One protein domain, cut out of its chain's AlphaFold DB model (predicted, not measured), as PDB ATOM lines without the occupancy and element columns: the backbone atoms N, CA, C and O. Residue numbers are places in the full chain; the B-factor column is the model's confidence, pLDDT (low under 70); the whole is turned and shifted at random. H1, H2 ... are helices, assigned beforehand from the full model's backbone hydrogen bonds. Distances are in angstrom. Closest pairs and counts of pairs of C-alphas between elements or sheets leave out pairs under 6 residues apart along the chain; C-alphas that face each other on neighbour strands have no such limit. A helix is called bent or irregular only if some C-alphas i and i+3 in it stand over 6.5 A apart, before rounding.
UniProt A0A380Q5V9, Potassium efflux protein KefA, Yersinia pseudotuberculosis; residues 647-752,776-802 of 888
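What this domain is: This is residues 647 to 752 and 776 to 802 of the 888 residues of the protein "Potassium efflux protein KefA" of Yersinia pseudotuberculosis (UniProt A0A380Q5V9). One very long helix, H3, makes the length of a rod. H4 runs back along it, and a hairpin of bent helices, H1 and H2, packs on its beginning through H2b. The printed part has 133 residues, 124 of them in four named helices, H1 to H4 along the chain, with no named strand; its class is all helix, and it is loose, with a radius of gyration of the C-alphas of 20.4 A and spans of 76 by 34 by 22 A.

Where its parts are: H3, residues 705 to 752, runs 70.3 A from C-alpha 705 at (285.016, 425.671, 284.370) to C-alpha 752 at (292.818, 366.967, 246.564). H4, residues 776 to 802, 40.7 A, is irregular: C-alphas 799 and 802 are 7.7 A apart. H1, residues 648 to 674, and H2, residues 680 to 701, each assigned as one helix by hydrogen bonds, are bent: C-alphas 664 and 667 are 6.6 A apart, 690 and 693 6.7 A. Their arms are H1a, 648 to 664, H1b, 667 to 674, H2a, 680 to 690, and H2b, 693 to 701.

How they stand to each other: H3 and H4 touch at a shallow tilt of 18 degrees, opposite ways; their closest C-alphas, Arg 714 and Ile 799, are 6.6 A apart. H2b and H3, a hairpin, touch through residues 705 to 712 of H3 alone, closest at C-alphas Leu 696 and Thr 708, 5.5 A. H1a touches H2b, closest at C-alphas Leu 658 and Pro 693, 5.3 A. H1b and H2a, a hairpin, touch, closest at C-alphas Cys 669 and Ile 686, 6.0 A. Each O i to N i+4 pair is within hydrogen-bond range in H1a, H1b, H2a, H2b and H3; in H4, 22 of 23.

The domain as a whole: The farthest C-alphas, Val 648 and Arg 752, are 76.2 A apart. Residues 753 to 775 are not printed; C-alphas 752 and 776 are 22.0 A apart across the cut. The model's pLDDT is under 70 at residues 676 to 681 and 776 to 779.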
ATOM      1  N   ASP A 647     286.540 434.924 281.481       86.62
ATOM      2  CA  ASP A 647     286.054 434.484 280.160       86.62
ATOM      3  C   ASP A 647     284.597 434.018 280.250       86.62
ATOM      4  O   ASP A 647     284.338 432.872 280.612       86.62
ATOM      5  N   VAL A 648     283.639 434.901 279.953       89.38
ATOM      6  CA  VAL A 648     282.193 434.613 279.968       89.38
ATOM      7  C   VAL A 648     281.737 434.053 278.623       89.38
ATOM      8  O   VAL A 648     280.859 433.182 278.578       89.38
ATOM      9  N   ILE A 649     282.347 434.505 277.525       90.56
ATOM     10  CA  ILE A 649     282.070 434.000 276.173       90.56
ATOM     11  C   ILE A 649     282.363 432.498 276.102       90.56
ATOM     12  O   ILE A 649     281.533 431.721 275.624       90.56
ATOM     13  N   GLY A 650     283.500 432.074 276.645       90.94
ATOM     14  CA  GLY A 650     283.914 430.686 276.738       90.94
ATOM     15  C   GLY A 650     282.937 429.812 277.502       90.94
ATOM     16  O   GLY A 650     282.638 428.706 277.051       90.94
ATOM     17  N   GLN A 651     282.357 430.317 278.597       91.75
ATOM     18  CA  GLN A 651     281.351 429.570 279.361       91.75
ATOM     19  C   GLN A 651     280.142 429.227 278.493       91.75
ATOM     20  O   GLN A 651     279.698 428.082 278.453       91.75
ATOM     21  N   ILE A 652     279.637 430.213 277.750       92.50
ATOM     22  CA  ILE A 652     278.475 430.047 276.872       92.50
ATOM     23  C   ILE A 652     278.811 429.096 275.723       92.50
ATOM     24  O   ILE A 652     278.068 428.149 275.459       92.50
ATOM     25  N   VAL A 653     279.939 429.330 275.049       94.62
ATOM     26  CA  VAL A 653     280.373 428.528 273.900       94.62
ATOM     27  C   VAL A 653     280.557 427.067 274.296       94.62
ATOM     28  O   VAL A 653     280.102 426.183 273.569       94.62
ATOM     29  N   ILE A 654     281.159 426.795 275.455       95.00
ATOM     30  CA  ILE A 654     281.417 425.431 275.923       95.00
ATOM     31  C   ILE A 654     280.139 424.729 276.366       95.00
ATOM     32  O   ILE A 654     279.939 423.578 275.984       95.00
ATOM     33  N   VAL A 655     279.233 425.403 277.083       95.00
ATOM     34  CA  VAL A 655     277.924 424.820 277.427       95.00
ATOM     35  C   VAL A 655     277.153 424.442 276.161       95.00
ATOM     36  O   VAL A 655     276.650 423.322 276.060       95.00
ATOM     37  N   ILE A 656     277.105 425.334 275.166       95.50
ATOM     38  CA  ILE A 656     276.435 425.064 273.887       95.50
ATOM     39  C   ILE A 656     277.127 423.913 273.150       95.50
ATOM     40  O   ILE A 656     276.453 423.000 272.676       95.50
ATOM     41  N   ALA A 657     278.457 423.917 273.066       96.12
ATOM     42  CA  ALA A 657     279.215 422.876 272.381       96.12
ATOM     43  C   ALA A 657     279.016 421.497 273.034       96.12
ATOM     44  O   ALA A 657     278.741 420.526 272.329       96.12
ATOM     45  N   LEU A 658     279.072 421.405 274.366       95.56
ATOM     46  CA  LEU A 658     278.823 420.164 275.107       95.56
ATOM     47  C   LEU A 658     277.372 419.686 274.964       95.56
ATOM     48  O   LEU A 658     277.142 418.490 274.778       95.56
ATOM     49  N   ALA A 659     276.395 420.597 274.975       95.06
ATOM     50  CA  ALA A 659     274.994 420.257 274.724       95.06
ATOM     51  C   ALA A 659     274.777 419.731 273.292       95.06
ATOM     52  O   ALA A 659     274.084 418.730 273.092       95.06
ATOM     53  N   LEU A 660     275.414 420.353 272.294       95.19
ATOM     54  CA  LEU A 660     275.402 419.872 270.910       95.19
ATOM     55  C   LEU A 660     276.082 418.506 270.779       95.19
ATOM     56  O   LEU A 660     275.567 417.643 270.070       95.19
ATOM     57  N   LEU A 661     277.192 418.271 271.484       94.25
ATOM     58  CA  LEU A 661     277.845 416.960 271.526       94.25
ATOM     59  C   LEU A 661     276.927 415.897 272.129       94.25
ATOM     60  O   LEU A 661     276.763 414.841 271.521       94.25
ATOM     61  N   ALA A 662     276.273 416.181 273.258       92.44
ATOM     62  CA  ALA A 662     275.293 415.271 273.853       92.44
ATOM     63  C   ALA A 662     274.182 414.914 272.848       92.44
ATOM     64  O   ALA A 662     273.863 413.739 272.651       92.44
ATOM     65  N   LEU A 663     273.648 415.918 272.143       92.19
ATOM     66  CA  LEU A 663     272.601 415.741 271.136       92.19
ATOM     67  C   LEU A 663     273.085 414.927 269.928       92.19
ATOM     68  O   LEU A 663     272.365 414.053 269.446       92.19
ATOM     69  N   PHE A 664     274.289 415.189 269.420       91.19
ATOM     70  CA  PHE A 664     274.826 414.519 268.233       91.19
ATOM     71  C   PHE A 664     275.364 413.110 268.507       91.19
ATOM     72  O   PHE A 664     275.396 412.301 267.579       91.19
ATOM     73  N   ILE A 665     275.747 412.792 269.747       88.62
ATOM     74  CA  ILE A 665     276.153 411.438 270.157       88.62
ATOM     75  C   ILE A 665     274.932 410.552 270.428       88.62
ATOM     76  O   ILE A 665     274.963 409.353 270.139       88.62
ATOM     77  N   PHE A 666     273.827 411.126 270.912       86.62
ATOM     78  CA  PHE A 666     272.618 410.383 271.277       86.62
ATOM     79  C   PHE A 666     272.115 409.374 270.215       86.62
ATOM     80  O   PHE A 666     271.776 408.250 270.597       86.62
ATOM     81  N   PRO A 667     272.105 409.673 268.896       84.62
ATOM     82  CA  PRO A 667     271.739 408.698 267.868       84.62
ATOM     83  C   PRO A 667     272.589 407.419 267.884       84.62
ATOM     84  O   PRO A 667     272.028 406.330 267.803       84.62
ATOM     85  N   PHE A 668     273.914 407.529 268.061       78.62
ATOM     86  CA  PHE A 668     274.814 406.370 268.145       78.62
ATOM     87  C   PHE A 668     274.467 405.470 269.336       78.62
ATOM     88  O   PHE A 668     274.501 404.240 269.237       78.62
ATOM     89  N   CYS A 669     274.108 406.096 270.458       81.56
ATOM     90  CA  CYS A 669     273.714 405.408 271.679       81.56
ATOM     91  C   CYS A 669     272.372 404.695 271.509       81.56
ATOM     92  O   CYS A 669     272.258 403.500 271.780       81.56
ATOM     93  N   ARG A 670     271.374 405.402 270.969       83.44
ATOM     94  CA  ARG A 670     270.039 404.857 270.709       83.44
ATOM     95  C   ARG A 670     270.084 403.651 269.774       83.44
ATOM     96  O   ARG A 670     269.385 402.670 270.020       83.44
ATOM     97  N   ASP A 671     270.884 403.720 268.715       80.31
ATOM     98  CA  ASP A 671     271.015 402.619 267.761       80.31
ATOM     99  C   ASP A 671     271.711 401.409 268.409       80.31
ATOM    100  O   ASP A 671     271.273 400.276 268.218       80.31
ATOM    101  N   SER A 672     272.713 401.646 269.263       76.44
ATOM    102  CA  SER A 672     273.414 400.586 270.005       76.44
ATOM    103  C   SER A 672     272.559 399.939 271.106       76.44
ATOM    104  O   SER A 672     272.711 398.750 271.371       76.44
ATOM    105  N   TRP A 673     271.650 400.687 271.741       77.62
ATOM    106  CA  TRP A 673     270.695 400.160 272.728       77.62
ATOM    107  C   TRP A 673     269.584 399.310 272.107       77.62
ATOM    108  O   TRP A 673     269.025 398.441 272.771       77.62
ATOM    109  N   ARG A 674     269.240 399.564 270.840       78.69
ATOM    110  CA  ARG A 674     268.226 398.798 270.097       78.69
ATOM    111  C   ARG A 674     268.765 397.487 269.518       78.69
ATOM    112  O   ARG A 674     267.977 396.651 269.079       78.69
ATOM    113  N   GLU A 675     270.083 397.308 269.504       77.50
ATOM    114  CA  GLU A 675     270.753 396.105 269.012       77.50
ATOM    115  C   GLU A 675     270.588 394.963 270.042       77.50
ATOM    116  O   GLU A 675     271.172 395.001 271.123       77.50
ATOM    117  N   LYS A 676     269.760 393.952 269.725       55.69
ATOM    118  CA  LYS A 676     269.364 392.875 270.663       55.69
ATOM    119  C   LYS A 676     270.508 391.943 271.101       55.69
ATOM    120  O   LYS A 676     270.408 391.362 272.174       55.69
ATOM    121  N   ASP A 677     271.597 391.867 270.333       57.31
ATOM    122  CA  ASP A 677     272.769 391.011 270.604       57.31
ATOM    123  C   ASP A 677     274.000 391.800 271.106       57.31
ATOM    124  O   ASP A 677     275.146 391.362 270.986       57.31
ATOM    125  N   SER A 678     273.798 393.007 271.643       55.50
ATOM    126  CA  SER A 678     274.903 393.860 272.089       55.50
ATOM    127  C   SER A 678     275.578 393.316 273.356       55.50
ATOM    128  O   SER A 678     274.950 393.144 274.401       55.50
ATOM    129  N   HIS A 679     276.896 393.091 273.296       66.81
ATOM    130  CA  HIS A 679     277.698 392.768 274.477       66.81
ATOM    131  C   HIS A 679     277.563 393.867 275.547       66.81
ATOM    132  O   HIS A 679     277.847 395.035 275.278       66.81
ATOM    133  N   ALA A 680     277.223 393.484 276.784       68.50
ATOM    134  CA  ALA A 680     276.986 394.411 277.902       68.50
ATOM    135  C   ALA A 680     278.103 395.459 278.098       68.50
ATOM    136  O   ALA A 680     277.825 396.619 278.382       68.50
ATOM    137  N   VAL A 681     279.366 395.080 277.875       69.50
ATOM    138  CA  VAL A 681     280.527 395.984 277.987       69.50
ATOM    139  C   VAL A 681     280.465 397.128 276.966       69.50
ATOM    140  O   VAL A 681     280.683 398.282 277.319       69.50
ATOM    141  N   ARG A 682     280.110 396.836 275.708       74.94
ATOM    142  CA  ARG A 682     279.963 397.852 274.651       74.94
ATOM    143  C   ARG A 682     278.837 398.825 274.989       74.94
ATOM    144  O   ARG A 682     278.992 400.027 274.790       74.94
ATOM    145  N   LEU A 683     277.730 398.315 275.526       78.12
ATOM    146  CA  LEU A 683     276.594 399.132 275.939       78.12
ATOM    147  C   LEU A 683     276.964 400.084 277.087       78.12
ATOM    148  O   LEU A 683     276.635 401.267 277.012       78.12
ATOM    149  N   VAL A 684     277.710 399.609 278.094       79.88
ATOM    150  CA  VAL A 684     278.212 400.448 279.199       79.88
ATOM    151  C   VAL A 684     279.141 401.547 278.681       79.88
ATOM    152  O   VAL A 684     278.936 402.710 279.014       79.88
ATOM    153  N   ILE A 685     280.106 401.213 277.816       81.25
ATOM    154  CA  ILE A 685     281.058 402.188 277.256       81.25
ATOM    155  C   ILE A 685     280.329 403.284 276.471       81.25
ATOM    156  O   ILE A 685     280.561 404.468 276.701       81.25
ATOM    157  N   ILE A 686     279.419 402.911 275.566       82.19
ATOM    158  CA  ILE A 686     278.685 403.882 274.738       82.19
ATOM    159  C   ILE A 686     277.778 404.763 275.606       82.19
ATOM    160  O   ILE A 686     277.694 405.974 275.386       82.19
ATOM    161  N   THR A 687     277.150 404.182 276.630       85.50
ATOM    162  CA  THR A 687     276.330 404.930 277.593       85.50
ATOM    163  C   THR A 687     277.181 405.928 278.381       85.50
ATOM    164  O   THR A 687     276.815 407.098 278.464       85.50
ATOM    165  N   ALA A 688     278.348 405.515 278.885       86.25
ATOM    166  CA  ALA A 688     279.268 406.386 279.616       86.25
ATOM    167  C   ALA A 688     279.777 407.549 278.746       86.25
ATOM    168  O   ALA A 688     279.732 408.709 279.161       86.25
ATOM    169  N   VAL A 689     280.182 407.263 277.502       87.81
ATOM    170  CA  VAL A 689     280.623 408.286 276.539       87.81
ATOM    171  C   VAL A 689     279.516 409.305 276.259       87.81
ATOM    172  O   VAL A 689     279.799 410.497 276.185       87.81
ATOM    173  N   THR A 690     278.264 408.854 276.150       87.62
ATOM    174  CA  THR A 690     277.104 409.720 275.871       87.62
ATOM    175  C   THR A 690     276.688 410.550 277.087       87.62
ATOM    176  O   THR A 690     276.282 411.701 276.936       87.62
ATOM    177  N   ALA A 691     276.806 409.996 278.295       90.69
ATOM    178  CA  ALA A 691     276.487 410.701 279.533       90.69
ATOM    179  C   ALA A 691     277.528 411.779 279.883       90.69
ATOM    180  O   ALA A 691     277.182 412.788 280.494       90.69
ATOM    181  N   THR A 692     278.790 411.592 279.476       93.00
ATOM    182  CA  THR A 692     279.900 412.466 279.886       93.00
ATOM    183  C   THR A 692     279.671 413.946 279.537       93.00
ATOM    184  O   THR A 692     279.742 414.759 280.455       93.00
ATOM    185  N   PRO A 693     279.311 414.346 278.297       94.44
ATOM    186  CA  PRO A 693     279.037 415.754 277.993       94.44
ATOM    187  C   PRO A 693     277.944 416.384 278.869       94.44
ATOM    188  O   PRO A 693     278.038 417.561 279.197       94.44
ATOM    189  N   ILE A 694     276.939 415.611 279.296       94.75
ATOM    190  CA  ILE A 694     275.862 416.096 280.175       94.75
ATOM    191  C   ILE A 694     276.399 416.351 281.587       94.75
ATOM    192  O   ILE A 694     276.125 417.399 282.170       94.75
ATOM    193  N   VAL A 695     277.200 415.424 282.119       94.75
ATOM    194  CA  VAL A 695     277.870 415.594 283.419       94.75
ATOM    195  C   VAL A 695     278.784 416.824 283.396       94.75
ATOM    196  O   VAL A 695     278.764 417.623 284.330       94.75
ATOM    197  N   LEU A 696     279.523 417.020 282.301       95.38
ATOM    198  CA  LEU A 696     280.389 418.182 282.096       95.38
ATOM    199  C   LEU A 696     279.608 419.505 282.048       95.38
ATOM    200  O   LEU A 696     280.053 420.488 282.632       95.38
ATOM    201  N   VAL A 697     278.416 419.537 281.439       95.38
ATOM    202  CA  VAL A 697     277.524 420.712 281.517       95.38
ATOM    203  C   VAL A 697     277.102 420.988 282.964       95.38
ATOM    204  O   VAL A 697     277.102 422.142 283.384       95.38
ATOM    205  N   GLY A 698     276.786 419.953 283.746       94.25
ATOM    206  CA  GLY A 698     276.447 420.106 285.164       94.25
ATOM    207  C   GLY A 698     277.583 420.727 285.986       94.25
ATOM    208  O   GLY A 698     277.350 421.670 286.742       94.25
ATOM    209  N   LEU A 699     278.817 420.252 285.793       93.12
ATOM    210  CA  LEU A 699     280.013 420.819 286.433       93.12
ATOM    211  C   LEU A 699     280.237 422.280 286.030       93.12
ATOM    212  O   LEU A 699     280.538 423.121 286.879       93.12
ATOM    213  N   MET A 700     280.033 422.588 284.751       91.94
ATOM    214  CA  MET A 700     280.157 423.938 284.220       91.94
ATOM    215  C   MET A 700     279.175 424.912 284.882       91.94
ATOM    216  O   MET A 700     279.579 425.971 285.356       91.94
ATOM    217  N   VAL A 701     277.899 424.524 284.979       91.69
ATOM    218  CA  VAL A 701     276.848 425.325 285.629       91.69
ATOM    219  C   VAL A 701     277.153 425.551 287.112       91.69
ATOM    220  O   VAL A 701     276.911 426.643 287.627       91.69
ATOM    221  N   ALA A 702     277.747 424.561 287.782       90.25
ATOM    222  CA  ALA A 702     278.176 424.662 289.176       90.25
ATOM    223  C   ALA A 702     279.433 425.539 289.398       90.25
ATOM    224  O   ALA A 702     279.792 425.789 290.546       90.25
ATOM    225  N   GLY A 703     280.091 426.027 288.337       88.38
ATOM    226  CA  GLY A 703     281.261 426.917 288.424       88.38
ATOM    227  C   GLY A 703     282.627 426.227 288.284       88.38
ATOM    228  O   GLY A 703     283.663 426.871 288.471       88.38
ATOM    229  N   TYR A 704     282.664 424.938 287.925       89.94
ATOM    230  CA  TYR A 704     283.892 424.152 287.712       89.94
ATOM    231  C   TYR A 704     284.382 424.233 286.258       89.94
ATOM    232  O   TYR A 704     284.482 423.224 285.553       89.94
ATOM    233  N   PHE A 705     284.663 425.447 285.776       90.25
ATOM    234  CA  PHE A 705     285.016 425.671 284.370       90.25
ATOM    235  C   PHE A 705     286.338 425.000 283.978       90.25
ATOM    236  O   PHE A 705     286.388 424.253 283.000       90.25
ATOM    237  N   TYR A 706     287.396 425.197 284.768       87.69
ATOM    238  CA  TYR A 706     288.701 424.592 284.496       87.69
ATOM    239  C   TYR A 706     288.630 423.062 284.496       87.69
ATOM    240  O   TYR A 706     289.090 422.405 283.561       87.69
ATOM    241  N   THR A 707     287.982 422.496 285.515       89.44
ATOM    242  CA  THR A 707     287.783 421.053 285.672       89.44
ATOM    243  C   THR A 707     287.048 420.465 284.471       89.44
ATOM    244  O   THR A 707     287.450 419.436 283.927       89.44
ATOM    245  N   THR A 708     286.010 421.165 284.007       93.12
ATOM    246  CA  THR A 708     285.231 420.784 282.825       93.12
ATOM    247  C   THR A 708     286.109 420.701 281.580       93.12
ATOM    248  O   THR A 708     286.016 419.733 280.831       93.12
ATOM    249  N   LEU A 709     286.992 421.674 281.362       92.44
ATOM    250  CA  LEU A 709     287.863 421.724 280.186       92.44
ATOM    251  C   LEU A 709     288.976 420.674 280.198       92.44
ATOM    252  O   LEU A 709     289.296 420.117 279.142       92.44
ATOM    253  N   GLN A 710     289.531 420.376 281.374       89.19
ATOM    254  CA  GLN A 710     290.514 419.304 281.540       89.19
ATOM    255  C   GLN A 710     289.885 417.931 281.274       89.19
ATOM    256  O   GLN A 710     290.407 417.134 280.488       89.19
ATOM    257  N   LEU A 711     288.709 417.674 281.856       92.19
ATOM    258  CA  LEU A 711     287.959 416.439 281.617       92.19
ATOM    259  C   LEU A 711     287.472 416.330 280.167       92.19
ATOM    260  O   LEU A 711     287.519 415.245 279.590       92.19
ATOM    261  N   ALA A 712     287.047 417.436 279.550       93.38
ATOM    262  CA  ALA A 712     286.645 417.457 278.148       93.38
ATOM    263  C   ALA A 712     287.815 417.104 277.217       93.38
ATOM    264  O   ALA A 712     287.634 416.300 276.306       93.38
ATOM    265  N   GLY A 713     289.018 417.635 277.470       91.19
ATOM    266  CA  GLY A 713     290.226 417.285 276.714       91.19
ATOM    267  C   GLY A 713     290.544 415.787 276.781       91.19
ATOM    268  O   GLY A 713     290.675 415.132 275.749       91.19
ATOM    269  N   ARG A 714     290.551 415.217 277.991       91.00
ATOM    270  CA  ARG A 714     290.747 413.775 278.251       91.00
ATOM    271  C   ARG A 714     289.687 412.895 277.595       91.00
ATOM    272  O   ARG A 714     289.971 411.811 277.075       91.00
ATOM    273  N   TRP A 715     288.441 413.355 277.622       93.62
ATOM    274  CA  TRP A 715     287.332 412.680 276.968       93.62
ATOM    275  C   TRP A 715     287.497 412.688 275.442       93.62
ATOM    276  O   TRP A 715     287.280 411.655 274.813       93.62
ATOM    277  N   ILE A 716     287.969 413.790 274.850       93.69
ATOM    278  CA  ILE A 716     288.305 413.866 273.418       93.69
ATOM    279  C   ILE A 716     289.418 412.873 273.057       93.69
ATOM    280  O   ILE A 716     289.267 412.118 272.096       93.69
ATOM    281  N   ASP A 717     290.490 412.805 273.848       93.06
ATOM    282  CA  ASP A 717     291.576 411.843 273.619       93.06
ATOM    283  C   ASP A 717     291.072 410.393 273.726       93.06
ATOM    284  O   ASP A 717     291.422 409.528 272.916       93.06
ATOM    285  N   SER A 718     290.157 410.134 274.665       93.31
ATOM    286  CA  SER A 718     289.478 408.841 274.801       93.31
ATOM    287  C   SER A 718     288.606 408.515 273.581       93.31
ATOM    288  O   SER A 718     288.579 407.366 273.138       93.31
ATOM    289  N   LEU A 719     287.926 409.506 272.986       92.06
ATOM    290  CA  LEU A 719     287.195 409.325 271.729       92.06
ATOM    291  C   LEU A 719     288.137 408.972 270.573       92.06
ATOM    292  O   LEU A 719     287.829 408.069 269.796       92.06
ATOM    293  N   TYR A 720     289.291 409.640 270.460       93.69
ATOM    294  CA  TYR A 720     290.293 409.306 269.443       93.69
ATOM    295  C   TYR A 720     290.796 407.875 269.606       93.69
ATOM    296  O   TYR A 720     290.857 407.132 268.622       93.69
ATOM    297  N   LEU A 721     291.079 407.464 270.845       93.94
ATOM    298  CA  LEU A 721     291.463 406.093 271.152       93.94
ATOM    299  C   LEU A 721     290.354 405.103 270.772       93.94
ATOM    300  O   LEU A 721     290.657 404.079 270.169       93.94
ATOM    301  N   LEU A 722     289.080 405.406 271.048       90.50
ATOM    302  CA  LEU A 722     287.939 404.563 270.664       90.50
ATOM    303  C   LEU A 722     287.770 404.439 269.142       90.50
ATOM    304  O   LEU A 722     287.467 403.348 268.647       90.50
ATOM    305  N   PHE A 723     287.987 405.514 268.379       90.62
ATOM    306  CA  PHE A 723     287.966 405.455 266.914       90.62
ATOM    307  C   PHE A 723     289.121 404.617 266.367       90.62
ATOM    308  O   PHE A 723     288.901 403.730 265.538       90.62
ATOM    309  N   LEU A 724     290.342 404.860 266.851       92.62
ATOM    310  CA  LEU A 724     291.525 404.097 266.459       92.62
ATOM    311  C   LEU A 724     291.348 402.611 266.794       92.62
ATOM    312  O   LEU A 724     291.567 401.745 265.948       92.62
ATOM    313  N   TRP A 725     290.879 402.331 268.007       91.06
ATOM    314  CA  TRP A 725     290.517 401.007 268.487       91.06
ATOM    315  C   TRP A 725     289.537 400.306 267.553       91.06
ATOM    316  O   TRP A 725     289.787 399.178 267.136       91.06
ATOM    317  N   ASN A 726     288.444 400.979 267.183       88.50
ATOM    318  CA  ASN A 726     287.434 400.416 266.297       88.50
ATOM    319  C   ASN A 726     288.022 400.046 264.925       88.50
ATOM    320  O   ASN A 726     287.774 398.948 264.428       88.50
ATOM    321  N   ILE A 727     288.859 400.917 264.351       91.88
ATOM    322  CA  ILE A 727     289.542 400.667 263.074       91.88
ATOM    323  C   ILE A 727     290.467 399.450 263.179       91.88
ATOM    324  O   ILE A 727     290.428 398.569 262.314       91.88
ATOM    325  N   VAL A 728     291.287 399.374 264.231       91.69
ATOM    326  CA  VAL A 728     292.216 398.256 264.454       91.69
ATOM    327  C   VAL A 728     291.448 396.953 264.678       91.69
ATOM    328  O   VAL A 728     291.775 395.940 264.059       91.69
ATOM    329  N   TYR A 729     290.390 396.984 265.485       88.25
ATOM    330  CA  TYR A 729     289.534 395.835 265.774       88.25
ATOM    331  C   TYR A 729     288.867 395.278 264.508       88.25
ATOM    332  O   TYR A 729     288.985 394.087 264.218       88.25
ATOM    333  N   LEU A 730     288.237 396.136 263.695       88.44
ATOM    334  CA  LEU A 730     287.626 395.727 262.423       88.44
ATOM    335  C   LEU A 730     288.667 395.195 261.428       88.44
ATOM    336  O   LEU A 730     288.426 394.210 260.724       88.44
ATOM    337  N   THR A 731     289.854 395.806 261.398       91.25
ATOM    338  CA  THR A 731     290.975 395.350 260.566       91.25
ATOM    339  C   THR A 731     291.465 393.970 260.993       91.25
ATOM    340  O   THR A 731     291.703 393.116 260.137       91.25
ATOM    341  N   ALA A 732     291.563 393.720 262.300       88.00
ATOM    342  CA  ALA A 732     291.980 392.441 262.854       88.00
ATOM    343  C   ALA A 732     290.958 391.329 262.567       88.00
ATOM    344  O   ALA A 732     291.345 390.272 262.070       88.00
ATOM    345  N   ILE A 733     289.659 391.586 262.776       84.06
ATOM    346  CA  ILE A 733     288.586 390.629 262.447       84.06
ATOM    347  C   ILE A 733     288.631 390.251 260.970       84.06
ATOM    348  O   ILE A 733     288.616 389.068 260.625       84.06
ATOM    349  N   ARG A 734     288.723 391.244 260.080       86.56
ATOM    350  CA  ARG A 734     288.826 390.974 258.645       86.56
ATOM    351  C   ARG A 734     290.094 390.182 258.320       86.56
ATOM    352  O   ARG A 734     290.029 389.227 257.548       86.56
ATOM    353  N   GLY A 735     291.233 390.561 258.899       86.38
ATOM    354  CA  GLY A 735     292.512 389.880 258.700       86.38
ATOM    355  C   GLY A 735     292.449 388.398 259.079       86.38
ATOM    356  O   GLY A 735     292.862 387.550 258.285       86.38
ATOM    357  N   LEU A 736     291.858 388.084 260.236       83.44
ATOM    358  CA  LEU A 736     291.611 386.712 260.690       83.44
ATOM    359  C   LEU A 736     290.649 385.965 259.762       83.44
ATOM    360  O   LEU A 736     290.934 384.833 259.375       83.44
ATOM    361  N   GLY A 737     289.554 386.603 259.336       81.19
ATOM    362  CA  GLY A 737     288.585 386.003 258.416       81.19
ATOM    363  C   GLY A 737     289.199 385.620 257.063       81.19
ATOM    364  O   GLY A 737     288.953 384.526 256.551       81.19
ATOM    365  N   VAL A 738     290.052 386.481 256.498       83.25
ATOM    366  CA  VAL A 738     290.783 386.190 255.250       83.25
ATOM    367  C   VAL A 738     291.817 385.080 255.463       83.25
ATOM    368  O   VAL A 738     291.927 384.173 254.633       83.25
ATOM    369  N   ALA A 739     292.545 385.101 256.584       80.94
ATOM    370  CA  ALA A 739     293.515 384.060 256.922       80.94
ATOM    371  C   ALA A 739     292.848 382.682 257.085       80.94
ATOM    372  O   ALA A 739     293.338 381.698 256.524       80.94
ATOM    373  N   ALA A 740     291.701 382.618 257.766       77.31
ATOM    374  CA  ALA A 740     290.914 381.400 257.938       77.31
ATOM    375  C   ALA A 740     290.438 380.834 256.588       77.31
ATOM    376  O   ALA A 740     290.651 379.653 256.304       77.31
ATOM    377  N   ARG A 741     289.889 381.685 255.705       78.62
ATOM    378  CA  ARG A 741     289.463 381.284 254.348       78.62
ATOM    379  C   ARG A 741     290.626 380.759 253.497       78.62
ATOM    380  O   ARG A 741     290.479 379.746 252.815       78.62
ATOM    381  N   ARG A 742     291.803 381.394 253.558       78.00
ATOM    382  CA  ARG A 742     293.009 380.930 252.845       78.00
ATOM    383  C   ARG A 742     293.541 379.605 253.383       78.00
ATOM    384  O   ARG A 742     293.958 378.756 252.595       78.00
ATOM    385  N   LEU A 743     293.543 379.417 254.703       78.00
ATOM    386  CA  LEU A 743     293.967 378.163 255.324       78.00
ATOM    387  C   LEU A 743     293.031 377.013 254.929       78.00
ATOM    388  O   LEU A 743     293.514 375.940 254.566       78.00
ATOM    389  N   ALA A 744     291.717 377.259 254.924       74.00
ATOM    390  CA  ALA A 744     290.721 376.306 254.442       74.00
ATOM    391  C   ALA A 744     290.976 375.925 252.974       74.00
ATOM    392  O   ALA A 744     291.050 374.741 252.649       74.00
ATOM    393  N   TYR A 745     291.222 376.912 252.107       78.31
ATOM    394  CA  TYR A 745     291.533 376.678 250.695       78.31
ATOM    395  C   TYR A 745     292.823 375.867 250.488       78.31
ATOM    396  O   TYR A 745     292.833 374.905 249.721       78.31
ATOM    397  N   ARG A 746     293.910 376.197 251.205       79.56
ATOM    398  CA  ARG A 746     295.173 375.436 251.141       79.56
ATOM    399  C   ARG A 746     294.996 373.991 251.598       79.56
ATOM    400  O   ARG A 746     295.536 373.096 250.959       79.56
ATOM    401  N   ARG A 747     294.223 373.754 252.662       77.06
ATOM    402  CA  ARG A 747     293.917 372.398 253.145       77.06
ATOM    403  C   ARG A 747     293.042 371.621 252.162       77.06
ATOM    404  O   ARG A 747     293.306 370.446 251.937       77.06
ATOM    405  N   ALA A 748     292.061 372.272 251.534       77.44
ATOM    406  CA  ALA A 748     291.238 371.660 250.491       77.44
ATOM    407  C   ALA A 748     292.075 371.249 249.265       77.44
ATOM    408  O   ALA A 748     291.898 370.152 248.741       77.44
ATOM    409  N   ILE A 749     293.033 372.084 248.838       80.25
ATOM    410  CA  ILE A 749     293.970 371.734 247.757       80.25
ATOM    411  C   ILE A 749     294.906 370.600 248.176       80.25
ATOM    412  O   ILE A 749     295.055 369.645 247.421       80.25
ATOM    413  N   ALA A 750     295.514 370.681 249.363       77.75
ATOM    414  CA  ALA A 750     296.429 369.652 249.857       77.75
ATOM    415  C   ALA A 750     295.746 368.276 249.943       77.75
ATOM    416  O   ALA A 750     296.353 367.278 249.572       77.75
ATOM    417  N   ARG A 751     294.461 368.231 250.332       70.69
ATOM    418  CA  ARG A 751     293.654 367.000 250.333       70.69
ATOM    419  C   ARG A 751     293.309 366.495 248.931       70.69
ATOM    420  O   ARG A 751     293.364 365.298 248.693       70.69
ATOM    421  N   ARG A 752     293.001 367.378 247.973       74.12
ATOM    422  CA  ARG A 752     292.818 366.967 246.564       74.12
ATOM    423  C   ARG A 752     294.111 366.416 245.958       74.12
ATOM    424  O   ARG A 752     294.061 365.495 245.153       74.12
ATOM    425  N   ILE A 776     288.431 376.995 265.698       55.22
ATOM    426  CA  ILE A 776     289.756 377.634 265.516       55.22
ATOM    427  C   ILE A 776     289.618 379.154 265.308       55.22
ATOM    428  O   ILE A 776     290.445 379.939 265.789       55.22
ATOM    429  N   ASN A 777     288.557 379.580 264.613       61.31
ATOM    430  CA  ASN A 777     288.258 380.994 264.396       61.31
ATOM    431  C   ASN A 777     287.853 381.684 265.711       61.31
ATOM    432  O   ASN A 777     288.342 382.771 266.008       61.31
ATOM    433  N   GLN A 778     287.044 381.025 266.549       65.06
ATOM    434  CA  GLN A 778     286.635 381.566 267.848       65.06
ATOM    435  C   GLN A 778     287.808 381.728 268.823       65.06
ATOM    436  O   GLN A 778     287.903 382.770 269.470       65.06
ATOM    437  N   GLN A 779     288.724 380.756 268.914       65.62
ATOM    438  CA  GLN A 779     289.885 380.864 269.811       65.62
ATOM    439  C   GLN A 779     290.842 381.989 269.377       65.62
ATOM    440  O   GLN A 779     291.264 382.799 270.202       65.62
ATOM    441  N   SER A 780     291.127 382.095 268.075       73.19
ATOM    442  CA  SER A 780     291.995 383.151 267.524       73.19
ATOM    443  C   SER A 780     291.371 384.546 267.653       73.19
ATOM    444  O   SER A 780     292.073 385.522 267.933       73.19
ATOM    445  N   LEU A 781     290.049 384.645 267.487       74.62
ATOM    446  CA  LEU A 781     289.296 385.881 267.688       74.62
ATOM    447  C   LEU A 781     289.332 386.307 269.157       74.62
ATOM    448  O   LEU A 781     289.645 387.462 269.425       74.62
ATOM    449  N   ARG A 782     289.099 385.391 270.110       72.06
ATOM    450  CA  ARG A 782     289.208 385.694 271.550       72.06
ATOM    451  C   ARG A 782     290.602 386.206 271.915       72.06
ATOM    452  O   ARG A 782     290.699 387.256 272.543       72.06
ATOM    453  N   LEU A 783     291.661 385.523 271.464       73.62
ATOM    454  CA  LEU A 783     293.057 385.942 271.672       73.62
ATOM    455  C   LEU A 783     293.292 387.364 271.166       73.62
ATOM    456  O   LEU A 783     293.831 388.203 271.883       73.62
ATOM    457  N   THR A 784     292.875 387.632 269.932       79.06
ATOM    458  CA  THR A 784     293.121 388.916 269.276       79.06
ATOM    459  C   THR A 784     292.339 390.036 269.945       79.06
ATOM    460  O   THR A 784     292.922 391.063 270.274       79.06
ATOM    461  N   THR A 785     291.048 389.830 270.218       77.25
ATOM    462  CA  THR A 785     290.206 390.788 270.949       77.25
ATOM    463  C   THR A 785     290.795 391.118 272.316       77.25
ATOM    464  O   THR A 785     290.786 392.273 272.725       77.25
ATOM    465  N   MET A 786     291.357 390.125 273.001       75.19
ATOM    466  CA  MET A 786     291.963 390.299 274.312       75.19
ATOM    467  C   MET A 786     293.320 391.013 274.269       75.19
ATOM    468  O   MET A 786     293.551 391.913 275.070       75.19
ATOM    469  N   ALA A 787     294.209 390.648 273.342       81.31
ATOM    470  CA  ALA A 787     295.491 391.336 273.164       81.31
ATOM    471  C   ALA A 787     295.270 392.807 272.803       81.31
ATOM    472  O   ALA A 787     295.883 393.705 273.376       81.31
ATOM    473  N   LEU A 788     294.325 393.043 271.894       84.38
ATOM    474  CA  LEU A 788     293.853 394.372 271.576       84.38
ATOM    475  C   LEU A 788     293.311 395.044 272.861       84.38
ATOM    476  O   LEU A 788     293.716 396.160 273.169       84.38
ATOM    477  N   PHE A 789     292.461 394.380 273.654       82.62
ATOM    478  CA  PHE A 789     291.856 394.995 274.841       82.62
ATOM    479  C   PHE A 789     292.915 395.434 275.857       82.62
ATOM    480  O   PHE A 789     292.797 396.515 276.425       82.62
ATOM    481  N   LEU A 790     293.978 394.645 276.036       81.62
ATOM    482  CA  LEU A 790     295.107 394.998 276.896       81.62
ATOM    483  C   LEU A 790     295.816 396.258 276.384       81.62
ATOM    484  O   LEU A 790     296.018 397.190 277.156       81.62
ATOM    485  N   ILE A 791     296.099 396.339 275.078       88.19
ATOM    486  CA  ILE A 791     296.675 397.544 274.454       88.19
ATOM    487  C   ILE A 791     295.760 398.755 274.674       88.19
ATOM    488  O   ILE A 791     296.231 399.827 275.050       88.19
ATOM    489  N   PHE A 792     294.450 398.589 274.477       88.44
ATOM    490  CA  PHE A 792     293.473 399.645 274.727       88.44
ATOM    491  C   PHE A 792     293.489 400.090 276.189       88.44
ATOM    492  O   PHE A 792     293.549 401.287 276.442       88.44
ATOM    493  N   ALA A 793     293.477 399.155 277.139       84.38
ATOM    494  CA  ALA A 793     293.491 399.449 278.567       84.38
ATOM    495  C   ALA A 793     294.773 400.182 278.988       84.38
ATOM    496  O   ALA A 793     294.688 401.143 279.746       84.38
ATOM    497  N   THR A 794     295.941 399.798 278.462       89.88
ATOM    498  CA  THR A 794     297.209 400.499 278.719       89.88
ATOM    499  C   THR A 794     297.195 401.921 278.162       89.88
ATOM    500  O   THR A 794     297.533 402.860 278.880       89.88
ATOM    501  N   CYS A 795     296.755 402.110 276.913       92.62
ATOM    502  CA  CYS A 795     296.635 403.444 276.318       92.62
ATOM    503  C   CYS A 795     295.601 404.305 277.056       92.62
ATOM    504  O   CYS A 795     295.839 405.484 277.296       92.62
ATOM    505  N   PHE A 796     294.464 403.722 277.438       90.12
ATOM    506  CA  PHE A 796     293.420 404.411 278.189       90.12
ATOM    507  C   PHE A 796     293.911 404.809 279.583       90.12
ATOM    508  O   PHE A 796     293.698 405.943 280.000       90.12
ATOM    509  N   TYR A 797     294.638 403.924 280.271       89.00
ATOM    510  CA  TYR A 797     295.297 404.244 281.534       89.00
ATOM    511  C   TYR A 797     296.260 405.423 281.372       89.00
ATOM    512  O   TYR A 797     296.173 406.367 282.143       89.00
ATOM    513  N   TRP A 798     297.109 405.433 280.339       91.44
ATOM    514  CA  TRP A 798     298.011 406.561 280.068       91.44
ATOM    515  C   TRP A 798     297.291 407.884 279.816       91.44
ATOM    516  O   TRP A 798     297.789 408.922 280.242       91.44
ATOM    517  N   ILE A 799     296.127 407.861 279.159       91.12
ATOM    518  CA  ILE A 799     295.327 409.075 278.967       91.12
ATOM    519  C   ILE A 799     294.904 409.643 280.322       91.12
ATOM    520  O   ILE A 799     294.990 410.847 280.491       91.12
ATOM    521  N   TRP A 800     294.486 408.813 281.279       89.12
ATOM    522  CA  TRP A 800     293.907 409.259 282.556       89.12
ATOM    523  C   TRP A 800     294.871 409.247 283.755       89.12
ATOM    524  O   TRP A 800     294.480 409.662 284.845       89.12
ATOM    525  N   ALA A 801     296.107 408.768 283.583       85.38
ATOM    526  CA  ALA A 801     297.045 408.490 284.675       85.38
ATOM    527  C   ALA A 801     297.368 409.718 285.539       85.38
ATOM    528  O   ALA A 801     297.518 409.600 286.752       85.38
ATOM    529  N   ASP A 802     297.436 410.898 284.933       78.50
ATOM    530  CA  ASP A 802     297.723 412.156 285.620       78.50
ATOM    531  C   ASP A 802     296.566 412.655 286.500       78.50
ATOM    532  O   ASP A 802     296.810 413.360 287.472       78.50
TER     533      ASP A 802